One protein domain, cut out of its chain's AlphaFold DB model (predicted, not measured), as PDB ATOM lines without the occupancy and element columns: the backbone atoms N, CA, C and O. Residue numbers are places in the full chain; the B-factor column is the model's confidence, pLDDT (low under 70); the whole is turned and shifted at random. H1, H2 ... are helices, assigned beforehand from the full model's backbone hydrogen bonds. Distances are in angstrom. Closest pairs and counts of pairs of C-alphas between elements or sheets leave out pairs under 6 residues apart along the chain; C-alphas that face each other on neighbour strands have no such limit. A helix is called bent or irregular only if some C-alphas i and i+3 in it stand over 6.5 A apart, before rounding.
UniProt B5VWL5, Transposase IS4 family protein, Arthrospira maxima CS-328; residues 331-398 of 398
ATOM      1  N   VAL A 331     213.815 185.120 285.793       90.44
ATOM      2  CA  VAL A 331     213.705 186.535 286.200       90.44
ATOM      3  C   VAL A 331     212.743 187.323 285.310       90.44
ATOM      4  O   VAL A 331     211.939 188.084 285.836       90.44
ATOM      5  N   ALA A 332     212.778 187.105 283.993       91.50
ATOM      6  CA  ALA A 332     211.932 187.817 283.032       91.50
ATOM      7  C   ALA A 332     210.427 187.520 283.181       91.50
ATOM      8  O   ALA A 332     209.607 188.339 282.778       91.50
ATOM      9  N   TYR A 333     210.057 186.377 283.769       90.81
ATOM     10  CA  TYR A 333     208.661 186.033 284.058       90.81
ATOM     11  C   TYR A 333     208.196 186.592 285.407       90.81
ATOM     12  O   TYR A 333     207.019 186.884 285.592       90.81
ATOM     13  N   LEU A 334     209.126 186.755 286.349       90.19
ATOM     14  CA  LEU A 334     208.843 187.173 287.722       90.19
ATOM     15  C   LEU A 334     208.982 188.685 287.945       90.19
ATOM     16  O   LEU A 334     208.551 189.209 288.973       90.19
ATOM     17  N   GLY A 335     209.601 189.398 287.005       87.19
ATOM     18  CA  GLY A 335     209.776 190.839 287.074       87.19
ATOM     19  C   GLY A 335     210.634 191.401 285.943       87.19
ATOM     20  O   GLY A 335     210.958 190.740 284.961       87.19
ATOM     21  N   ARG A 336     211.011 192.673 286.093       84.44
ATOM     22  CA  ARG A 336     211.909 193.370 285.160       84.44
ATOM     23  C   ARG A 336     213.305 192.739 285.183       84.44
ATOM     24  O   ARG A 336     214.009 192.857 286.186       84.44
ATOM     25  N   SER A 337     213.683 192.100 284.077       83.25
ATOM     26  CA  SER A 337     215.010 191.509 283.858       83.25
ATOM     27  C   SER A 337     216.072 192.537 283.466       83.25
ATOM     28  O   SER A 337     217.261 192.309 283.693       83.25
ATOM     29  N   GLU A 338     215.653 193.663 282.888       80.38
ATOM     30  CA  GLU A 338     216.543 194.763 282.541       80.38
ATOM     31  C   GLU A 338     217.235 195.320 283.782       80.38
ATOM     32  O   GLU A 338     216.735 195.253 284.906       80.38
ATOM     33  N   LYS A 339     218.430 195.866 283.586       82.44
ATOM     34  CA  LYS A 339     219.144 196.543 284.660       82.44
ATOM     35  C   LYS A 339     218.862 198.031 284.586       82.44
ATOM     36  O   LYS A 339     218.702 198.600 283.513       82.44
ATOM     37  N   THR A 340     218.884 198.671 285.745       80.69
ATOM     38  CA  THR A 340     218.895 200.134 285.834       80.69
ATOM     39  C   THR A 340     220.066 200.722 285.027       80.69
ATOM     40  O   THR A 340     221.069 200.029 284.830       80.69
ATOM     41  N   PRO A 341     220.028 202.018 284.657       80.81
ATOM     42  CA  PRO A 341     221.138 202.682 283.957       80.81
ATOM     43  C   PRO A 341     222.497 202.552 284.667       80.81
ATOM     44  O   PRO A 341     223.550 202.599 284.043       80.81
ATOM     45  N   ASN A 342     222.478 202.326 285.985       78.31
ATOM     46  CA  ASN A 342     223.664 202.103 286.811       78.31
ATOM     47  C   ASN A 342     224.082 200.620 286.913       78.31
ATOM     48  O   ASN A 342     224.879 200.272 287.784       78.31
ATOM     49  N   ASN A 343     223.551 199.743 286.054       78.81
ATOM     50  CA  ASN A 343     223.837 198.307 285.993       78.81
ATOM     51  C   ASN A 343     223.436 197.524 287.265       78.81
ATOM     52  O   ASN A 343     223.989 196.458 287.544       78.81
ATOM     53  N   PHE A 344     222.463 198.030 288.036       75.06
ATOM     54  CA  PHE A 344     221.875 197.312 289.176       75.06
ATOM     55  C   PHE A 344     220.571 196.609 288.781       75.06
ATOM     56  O   PHE A 344     219.787 197.202 288.033       75.06
ATOM     57  N   PRO A 345     220.306 195.394 289.300       78.38
ATOM     58  CA  PRO A 345     219.020 194.727 289.116       78.38
ATOM     59  C   PRO A 345     217.886 195.521 289.779       78.38
ATOM     60  O   PRO A 345     218.099 196.199 290.787       78.38
ATOM     61  N   HIS A 346     216.676 195.424 289.224       79.56
ATOM     62  CA  HIS A 346     215.488 196.076 289.789       79.56
ATOM     63  C   HIS A 346     214.943 195.387 291.042       79.56
ATOM     64  O   HIS A 346     214.286 196.036 291.853       79.56
ATOM     65  N   HIS A 347     215.217 194.093 291.201       81.69
ATOM     66  CA  HIS A 347     214.681 193.274 292.285       81.69
ATOM     67  C   HIS A 347     215.821 192.735 293.140       81.69
ATOM     68  O   HIS A 347     216.857 192.323 292.616       81.69
ATOM     69  N   SER A 348     215.635 192.732 294.461       87.62
ATOM     70  CA  SER A 348     216.470 191.910 295.338       87.62
ATOM     71  C   SER A 348     216.126 190.437 295.122       87.62
ATOM     72  O   SER A 348     215.037 190.113 294.645       87.62
ATOM     73  N   ILE A 349     217.024 189.529 295.502       88.56
ATOM     74  CA  ILE A 349     216.764 188.090 295.361       88.56
ATOM     75  C   ILE A 349     215.569 187.679 296.232       88.56
ATOM     76  O   ILE A 349     214.689 186.950 295.787       88.56
ATOM     77  N   PHE A 350     215.476 188.249 297.433       90.94
ATOM     78  CA  PHE A 350     214.285 188.174 298.274       90.94
ATOM     79  C   PHE A 350     213.006 188.643 297.550       90.94
ATOM     80  O   PHE A 350     212.004 187.930 297.537       90.94
ATOM     81  N   GLY A 351     213.042 189.818 296.910       90.62
ATOM     82  CA  GLY A 351     211.903 190.376 296.178       90.62
ATOM     83  C   GLY A 351     211.476 189.517 294.988       90.62
ATOM     84  O   GLY A 351     210.283 189.303 294.791       90.62
ATOM     85  N   LEU A 352     212.441 188.960 294.250       90.69
ATOM     86  CA  LEU A 352     212.194 187.993 293.178       90.69
ATOM     87  C   LEU A 352     211.461 186.750 293.708       90.69
ATOM     88  O   LEU A 352     210.495 186.291 293.098       90.69
ATOM     89  N   GLY A 353     211.881 186.254 294.874       91.62
ATOM     90  CA  GLY A 353     211.205 185.186 295.602       91.62
ATOM     91  C   GLY A 353     209.752 185.514 295.945       91.62
ATOM     92  O   GLY A 353     208.837 184.742 295.668       91.62
ATOM     93  N   LEU A 354     209.500 186.697 296.500       91.56
ATOM     94  CA  LEU A 354     208.133 187.122 296.797       91.56
ATOM     95  C   LEU A 354     207.263 187.240 295.537       91.56
ATOM     96  O   LEU A 354     206.076 186.921 295.591       91.56
ATOM     97  N   SER A 355     207.826 187.690 294.414       91.31
ATOM     98  CA  SER A 355     207.105 187.760 293.139       91.31
ATOM     99  C   SER A 355     206.728 186.380 292.608       91.31
ATOM    100  O   SER A 355     205.599 186.201 292.163       91.31
ATOM    101  N   GLY A 356     207.620 185.388 292.687       91.50
ATOM    102  CA  GLY A 356     207.290 184.032 292.235       91.50
ATOM    103  C   GLY A 356     206.269 183.325 293.121       91.50
ATOM    104  O   GLY A 356     205.350 182.706 292.585       91.50
ATOM    105  N   TYR A 357     206.330 183.496 294.448       89.56
ATOM    106  CA  TYR A 357     205.262 183.008 295.330       89.56
ATOM    107  C   TYR A 357     203.913 183.658 295.001       89.56
ATOM    108  O   TYR A 357     202.913 182.952 294.880       89.56
ATOM    109  N   ALA A 358     203.887 184.980 294.800       89.50
ATOM    110  CA  ALA A 358     202.668 185.691 294.427       89.50
ATOM    111  C   ALA A 358     202.113 185.200 293.080       89.50
ATOM    112  O   ALA A 358     200.935 184.865 292.999       89.50
ATOM    113  N   TRP A 359     202.958 185.075 292.048       89.62
ATOM    114  CA  TRP A 359     202.535 184.605 290.724       89.62
ATOM    115  C   TRP A 359     201.981 183.176 290.766       89.62
ATOM    116  O   TRP A 359     200.905 182.914 290.228       89.62
ATOM    117  N   SER A 360     202.663 182.277 291.482       88.75
ATOM    118  CA  SER A 360     202.214 180.899 291.688       88.75
ATOM    119  C   SER A 360     200.848 180.820 292.367       88.75
ATOM    120  O   SER A 360     200.046 179.966 292.006       88.75
ATOM    121  N   GLN A 361     200.596 181.656 293.375       84.38
ATOM    122  CA  GLN A 361     199.347 181.630 294.139       84.38
ATOM    123  C   GLN A 361     198.198 182.294 293.380       84.38
ATOM    124  O   GLN A 361     197.088 181.768 293.377       84.38
ATOM    125  N   SER A 362     198.457 183.415 292.701       84.25
ATOM    126  CA  SER A 362     197.450 184.102 291.891       84.25
ATOM    127  C   SER A 362     196.882 183.202 290.801       84.25
ATOM    128  O   SER A 362     195.694 183.279 290.525       84.25
ATOM    129  N   LEU A 363     197.693 182.320 290.215       82.06
ATOM    130  CA  LEU A 363     197.223 181.427 289.159       82.06
ATOM    131  C   LEU A 363     196.393 180.246 289.648       82.06
ATOM    132  O   LEU A 363     195.648 179.701 288.851       82.06
ATOM    133  N   VAL A 364     196.479 179.876 290.928       81.75
ATOM    134  CA  VAL A 364     195.523 178.922 291.514       81.75
ATOM    135  C   VAL A 364     194.146 179.575 291.643       81.75
ATOM    136  O   VAL A 364     193.134 178.912 291.464       81.75
ATOM    137  N   PHE A 365     194.109 180.874 291.947       84.94
ATOM    138  CA  PHE A 365     192.858 181.598 292.156       84.94
ATOM    139  C   PHE A 365     192.208 182.067 290.844       84.94
ATOM    140  O   PHE A 365     190.999 181.968 290.710       84.94
ATOM    141  N   TRP A 366     193.000 182.545 289.880       89.62
ATOM    142  CA  TRP A 366     192.531 183.132 288.612       89.62
ATOM    143  C   TRP A 366     192.752 182.212 287.402       89.62
ATOM    144  O   TRP A 366     193.049 182.679 286.299       89.62
ATOM    145  N   GLN A 367     192.753 180.893 287.616       90.31
ATOM    146  CA  GLN A 367     193.142 179.940 286.577       90.31
ATOM    147  C   GLN A 367     192.202 180.009 285.370       90.31
ATOM    148  O   GLN A 367     192.665 180.032 284.229       90.31
ATOM    149  N   GLU A 368     190.896 180.049 285.621       93.69
ATOM    150  CA  GLU A 368     189.866 180.008 284.583       93.69
ATOM    151  C   GLU A 368     189.891 181.277 283.727       93.69
ATOM    152  O   GLU A 368     189.943 181.198 282.499       93.69
ATOM    153  N   GLU A 369     189.967 182.450 284.356       94.50
ATOM    154  CA  GLU A 369     190.032 183.736 283.662       94.50
ATOM    155  C   GLU A 369     191.334 183.885 282.876       94.50
ATOM    156  O   GLU A 369     191.345 184.434 281.772       94.50
ATOM    157  N   MET A 370     192.442 183.371 283.416       91.69
ATOM    158  CA  MET A 370     193.720 183.340 282.715       91.69
ATOM    159  C   MET A 370     193.637 182.476 281.450       91.69
ATOM    160  O   MET A 370     194.056 182.930 280.381       91.69
ATOM    161  N   LEU A 371     193.051 181.277 281.538       92.62
ATOM    162  CA  LEU A 371     192.866 180.390 280.387       92.62
ATOM    163  C   LEU A 371     191.918 181.000 279.345       92.62
ATOM    164  O   LEU A 371     192.230 180.972 278.151       92.62
ATOM    165  N   ALA A 372     190.821 181.625 279.780       95.31
ATOM    166  CA  ALA A 372     189.908 182.348 278.897       95.31
ATOM    167  C   ALA A 372     190.621 183.503 278.171       95.31
ATOM    168  O   ALA A 372     190.533 183.632 276.948       95.31
ATOM    169  N   LEU A 373     191.417 184.304 278.889       93.81
ATOM    170  CA  LEU A 373     192.193 185.399 278.303       93.81
ATOM    171  C   LEU A 373     193.250 184.903 277.304       93.81
ATOM    172  O   LEU A 373     193.524 185.577 276.305       93.81
ATOM    173  N   MET A 374     193.861 183.746 277.567       95.25
ATOM    174  CA  MET A 374     194.803 183.108 276.650       95.25
ATOM    175  C   MET A 374     194.121 182.641 275.364       95.25
ATOM    176  O   MET A 374     194.668 182.866 274.281       95.25
ATOM    177  N   ALA A 375     192.929 182.048 275.470       95.62
ATOM    178  CA  ALA A 375     192.148 181.586 274.322       95.62
ATOM    179  C   ALA A 375     191.789 182.737 273.364       95.62
ATOM    180  O   ALA A 375     191.836 182.567 272.149       95.62
ATOM    181  N   LEU A 376     191.549 183.941 273.896       97.38
ATOM    182  CA  LEU A 376     191.296 185.154 273.106       97.38
ATOM    183  C   LEU A 376     192.537 185.697 272.366       97.38
ATOM    184  O   LEU A 376     192.423 186.619 271.560       97.38
ATOM    185  N   LYS A 377     193.743 185.177 272.637       96.62
ATOM    186  CA  LYS A 377     195.014 185.671 272.067       96.62
ATOM    187  C   LYS A 377     195.832 184.542 271.417       96.62
ATOM    188  O   LYS A 377     196.991 184.337 271.794       96.62
ATOM    189  N   PRO A 378     195.298 183.850 270.392       93.56
ATOM    190  CA  PRO A 378     195.960 182.688 269.788       93.56
ATOM    191  C   PRO A 378     197.329 183.026 269.179       93.56
ATOM    192  O   PRO A 378     198.269 182.243 269.288       93.56
ATOM    193  N   HIS A 379     197.502 184.241 268.646       96.50
ATOM    194  CA  HIS A 379     198.780 184.728 268.110       96.50
ATOM    195  C   HIS A 379     199.918 184.802 269.154       96.50
ATOM    196  O   HIS A 379     201.081 184.925 268.780       96.50
ATOM    197  N   LYS A 380     199.620 184.712 270.462       95.94
ATOM    198  CA  LYS A 380     200.614 184.666 271.556       95.94
ATOM    199  C   LYS A 380     200.780 183.274 272.176       95.94
ATOM    200  O   LYS A 380     201.461 183.153 273.194       95.94
ATOM    201  N   ALA A 381     200.210 182.223 271.580       92.88
ATOM    202  CA  ALA A 381     200.201 180.869 272.145       92.88
ATOM    203  C   ALA A 381     201.597 180.346 272.528       92.88
ATOM    204  O   ALA A 381     201.755 179.726 273.580       92.88
ATOM    205  N   HIS A 382     202.625 180.638 271.723       94.88
ATOM    206  CA  HIS A 382     204.005 180.261 272.039       94.88
ATOM    207  C   HIS A 382     204.496 180.905 273.347       94.88
ATOM    208  O   HIS A 382     205.004 180.210 274.227       94.88
ATOM    209  N   ASN A 383     204.272 182.211 273.512       95.12
ATOM    210  CA  ASN A 383     204.678 182.956 274.706       95.12
ATOM    211  C   ASN A 383     203.938 182.453 275.950       95.12
ATOM    212  O   ASN A 383     204.544 182.306 277.010       95.12
ATOM    213  N   PHE A 384     202.646 182.136 275.823       94.62
ATOM    214  CA  PHE A 384     201.888 181.552 276.927       94.62
ATOM    215  C   PHE A 384     202.400 180.167 277.314       94.62
ATOM    216  O   PHE A 384     202.560 179.897 278.500       94.62
ATOM    217  N   ARG A 385     202.736 179.310 276.342       93.31
ATOM    218  CA  ARG A 385     203.320 177.989 276.619       93.31
ATOM    219  C   ARG A 385     204.650 178.106 277.366       93.31
ATOM    220  O   ARG A 385     204.869 177.392 278.339       93.31
ATOM    221  N   GLN A 386     205.513 179.036 276.958       93.94
ATOM    222  CA  GLN A 386     206.750 179.325 277.685       93.94
ATOM    223  C   GLN A 386     206.479 179.832 279.111       93.94
ATOM    224  O   GLN A 386     207.131 179.383 280.051       93.94
ATOM    225  N   GLY A 387     205.494 180.720 279.284       92.75
ATOM    226  CA  GLY A 387     205.074 181.220 280.594       92.75
ATOM    227  C   GLY A 387     204.540 180.120 281.516       92.75
ATOM    228  O   GLY A 387     204.932 180.057 282.676       92.75
ATOM    229  N   LEU A 388     203.712 179.207 281.003       91.50
ATOM    230  CA  LEU A 388     203.214 178.052 281.757       91.50
ATOM    231  C   LEU A 388     204.341 177.079 282.133       91.50
ATOM    232  O   LEU A 388     204.369 176.575 283.254       91.50
ATOM    233  N   ASN A 389     205.317 176.870 281.245       91.62
ATOM    234  CA  ASN A 389     206.506 176.081 281.568       91.62
ATOM    235  C   ASN A 389     207.321 176.744 282.688       91.62
ATOM    236  O   ASN A 389     207.672 176.080 283.664       91.62
ATOM    237  N   ALA A 390     207.574 178.052 282.594       91.88
ATOM    238  CA  ALA A 390     208.249 178.818 283.641       91.88
ATOM    239  C   ALA A 390     207.505 178.731 284.982       91.88
ATOM    240  O   ALA A 390     208.123 178.508 286.021       91.88
ATOM    241  N   LEU A 391     206.177 178.829 284.958       89.19
ATOM    242  CA  LEU A 391     205.340 178.671 286.141       89.19
ATOM    243  C   LEU A 391     205.448 177.271 286.751       89.19
ATOM    244  O   LEU A 391     205.559 177.148 287.969       89.19
ATOM    245  N   SER A 392     205.439 176.220 285.929       88.50
ATOM    246  CA  SER A 392     205.566 174.846 286.426       88.50
ATOM    247  C   SER A 392     206.877 174.648 287.198       88.50
ATOM    248  O   SER A 392     206.890 174.002 288.245       88.50
ATOM    249  N   LEU A 393     207.964 175.290 286.750       87.88
ATOM    250  CA  LEU A 393     209.253 175.287 287.444       87.88
ATOM    251  C   LEU A 393     209.183 176.039 288.780       87.88
ATOM    252  O   LEU A 393     209.759 175.587 289.771       87.88
ATOM    253  N   VAL A 394     208.450 177.157 288.833       87.06
ATOM    254  CA  VAL A 394     208.176 177.877 290.087       87.06
ATOM    255  C   VAL A 394     207.415 176.968 291.056       87.06
ATOM    256  O   VAL A 394     207.885 176.755 292.170       87.06
ATOM    257  N   GLN A 395     206.308 176.361 290.627       84.38
ATOM    258  CA  GLN A 395     205.454 175.508 291.466       84.38
ATOM    259  C   GLN A 395     206.157 174.244 291.978       84.38
ATOM    260  O   GLN A 395     205.926 173.841 293.111       84.38
ATOM    261  N   GLN A 396     207.047 173.636 291.188       76.44
ATOM    262  CA  GLN A 396     207.850 172.483 291.622       76.44
ATOM    263  C   GLN A 396     208.868 172.832 292.725       76.44
ATOM    264  O   GLN A 396     209.327 171.944 293.449       76.44
ATOM    265  N   SER A 397     209.233 174.112 292.832       65.00
ATOM    266  CA  SER A 397     210.215 174.630 293.792       65.00
ATOM    267  C   SER A 397     209.576 175.123 295.101       65.00
ATOM    268  O   SER A 397     210.261 175.205 296.125       65.00
ATOM    269  N   VAL A 398     208.277 175.451 295.068       58.06
ATOM    270  CA  VAL A 398     207.448 175.914 296.201       58.06
ATOM    271  C   VAL A 398     207.048 174.754 297.106       58.06
ATOM    272  O   VAL A 398     207.163 174.905 298.342       58.06
TER     273      VAL A 398
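AT A GLANCE: This is residues 331 to 398 of the 398 residues of the protein "Transposase IS4 family protein" of Arthrospira maxima CS-328 (UniProt B5VWL5). Three helices make a loose triangle: H3 stands about square to H2 at a corner, H4 folds back from the far end of H3 as the other arm of a narrow V, and the last part of H4 crosses the middle of H2. The short helix H1 packs on H2, and from it a long loop, residues 335 to 348, reaches out to one end of the longest axis and folds back to the first residue of H2. The printed part has 68 residues with four named helices, in the order H1, H2, H3, H4, and no named strand; the class is all helix. The whole is loose, with a radius of gyration of the C-alphas of 13.7 A, and the C-alphas span 39 by 27 by 17 A.

IN THESE COORDINATES: H1 is residues 331 to 334 and begins with C-alpha 331 at (213.705, 186.535, 286.200). H2 is residues 349 to 365, 25.0 A from first to last C-alpha, and begins with C-alpha 349 at (216.764, 188.090, 295.361). H3 is residues 367 to 375, 12.4 A long. H4, residues 378 to 397, is the longest helix by residues, 29.1 A long, and ends with C-alpha 397 at (210.215, 174.630, 293.792). H4 is irregular, with C-alphas 379 and 382 7.9 A apart, and has a kink of 31 degrees near residue 385.

HOW THE PARTS SIT: H1 touches residues 352 to 359 of H2; the closest C-alphas are those of Leu 334 and Gly 356, 5.7 A apart. H1 is close to H4 but not clearly touching, with the C-alphas of Tyr 333 and Gly 387 closest at 6.9 A. H1 and H3 are apart. H2 and H3 are close but not clearly touching, about perpendicular at 88 degrees; their closest C-alphas are those of Leu 363 and Met 370, 7.6 A apart. H3 and H4 only just touch, with 3 pairs of C-alphas within 8 A, and touch only at the corner; the closest are those of Met 374 and Phe 384, 7.3 A apart. They run opposite ways at a shallow tilt of 29 degrees. Residues 391 to 395 of H4 touch residues 356 to 360 of H2, with the C-alphas of Ser 360 and Gln 395 closest at 6.3 A. H2 and H4 run opposite ways at a steep tilt of 67 degrees. Every pair of O i and N i+4 is within hydrogen-bond range in H3, 12 of 13 are in H2 and 14 of 16 in H4; H1 is too short for such a pair.

THE WHOLE: The two C-alphas farthest apart are those of Asn 342 and Glu 368, at 40.4 A. The link from H1 to H2 is long, 14 residues; the links from H2 to H3 and from H3 to H4 are tight. Residues 364 to 369, of which 367 to 369 belong to H3, and residues 375 to 383, of which 378 to 383 belong to H4, stand free. The printed part has no cut and ends at residue 398, the chain's last. The mean pLDDT of the printed part is 88.0, and residues 397 to 398 are under 70 in this model.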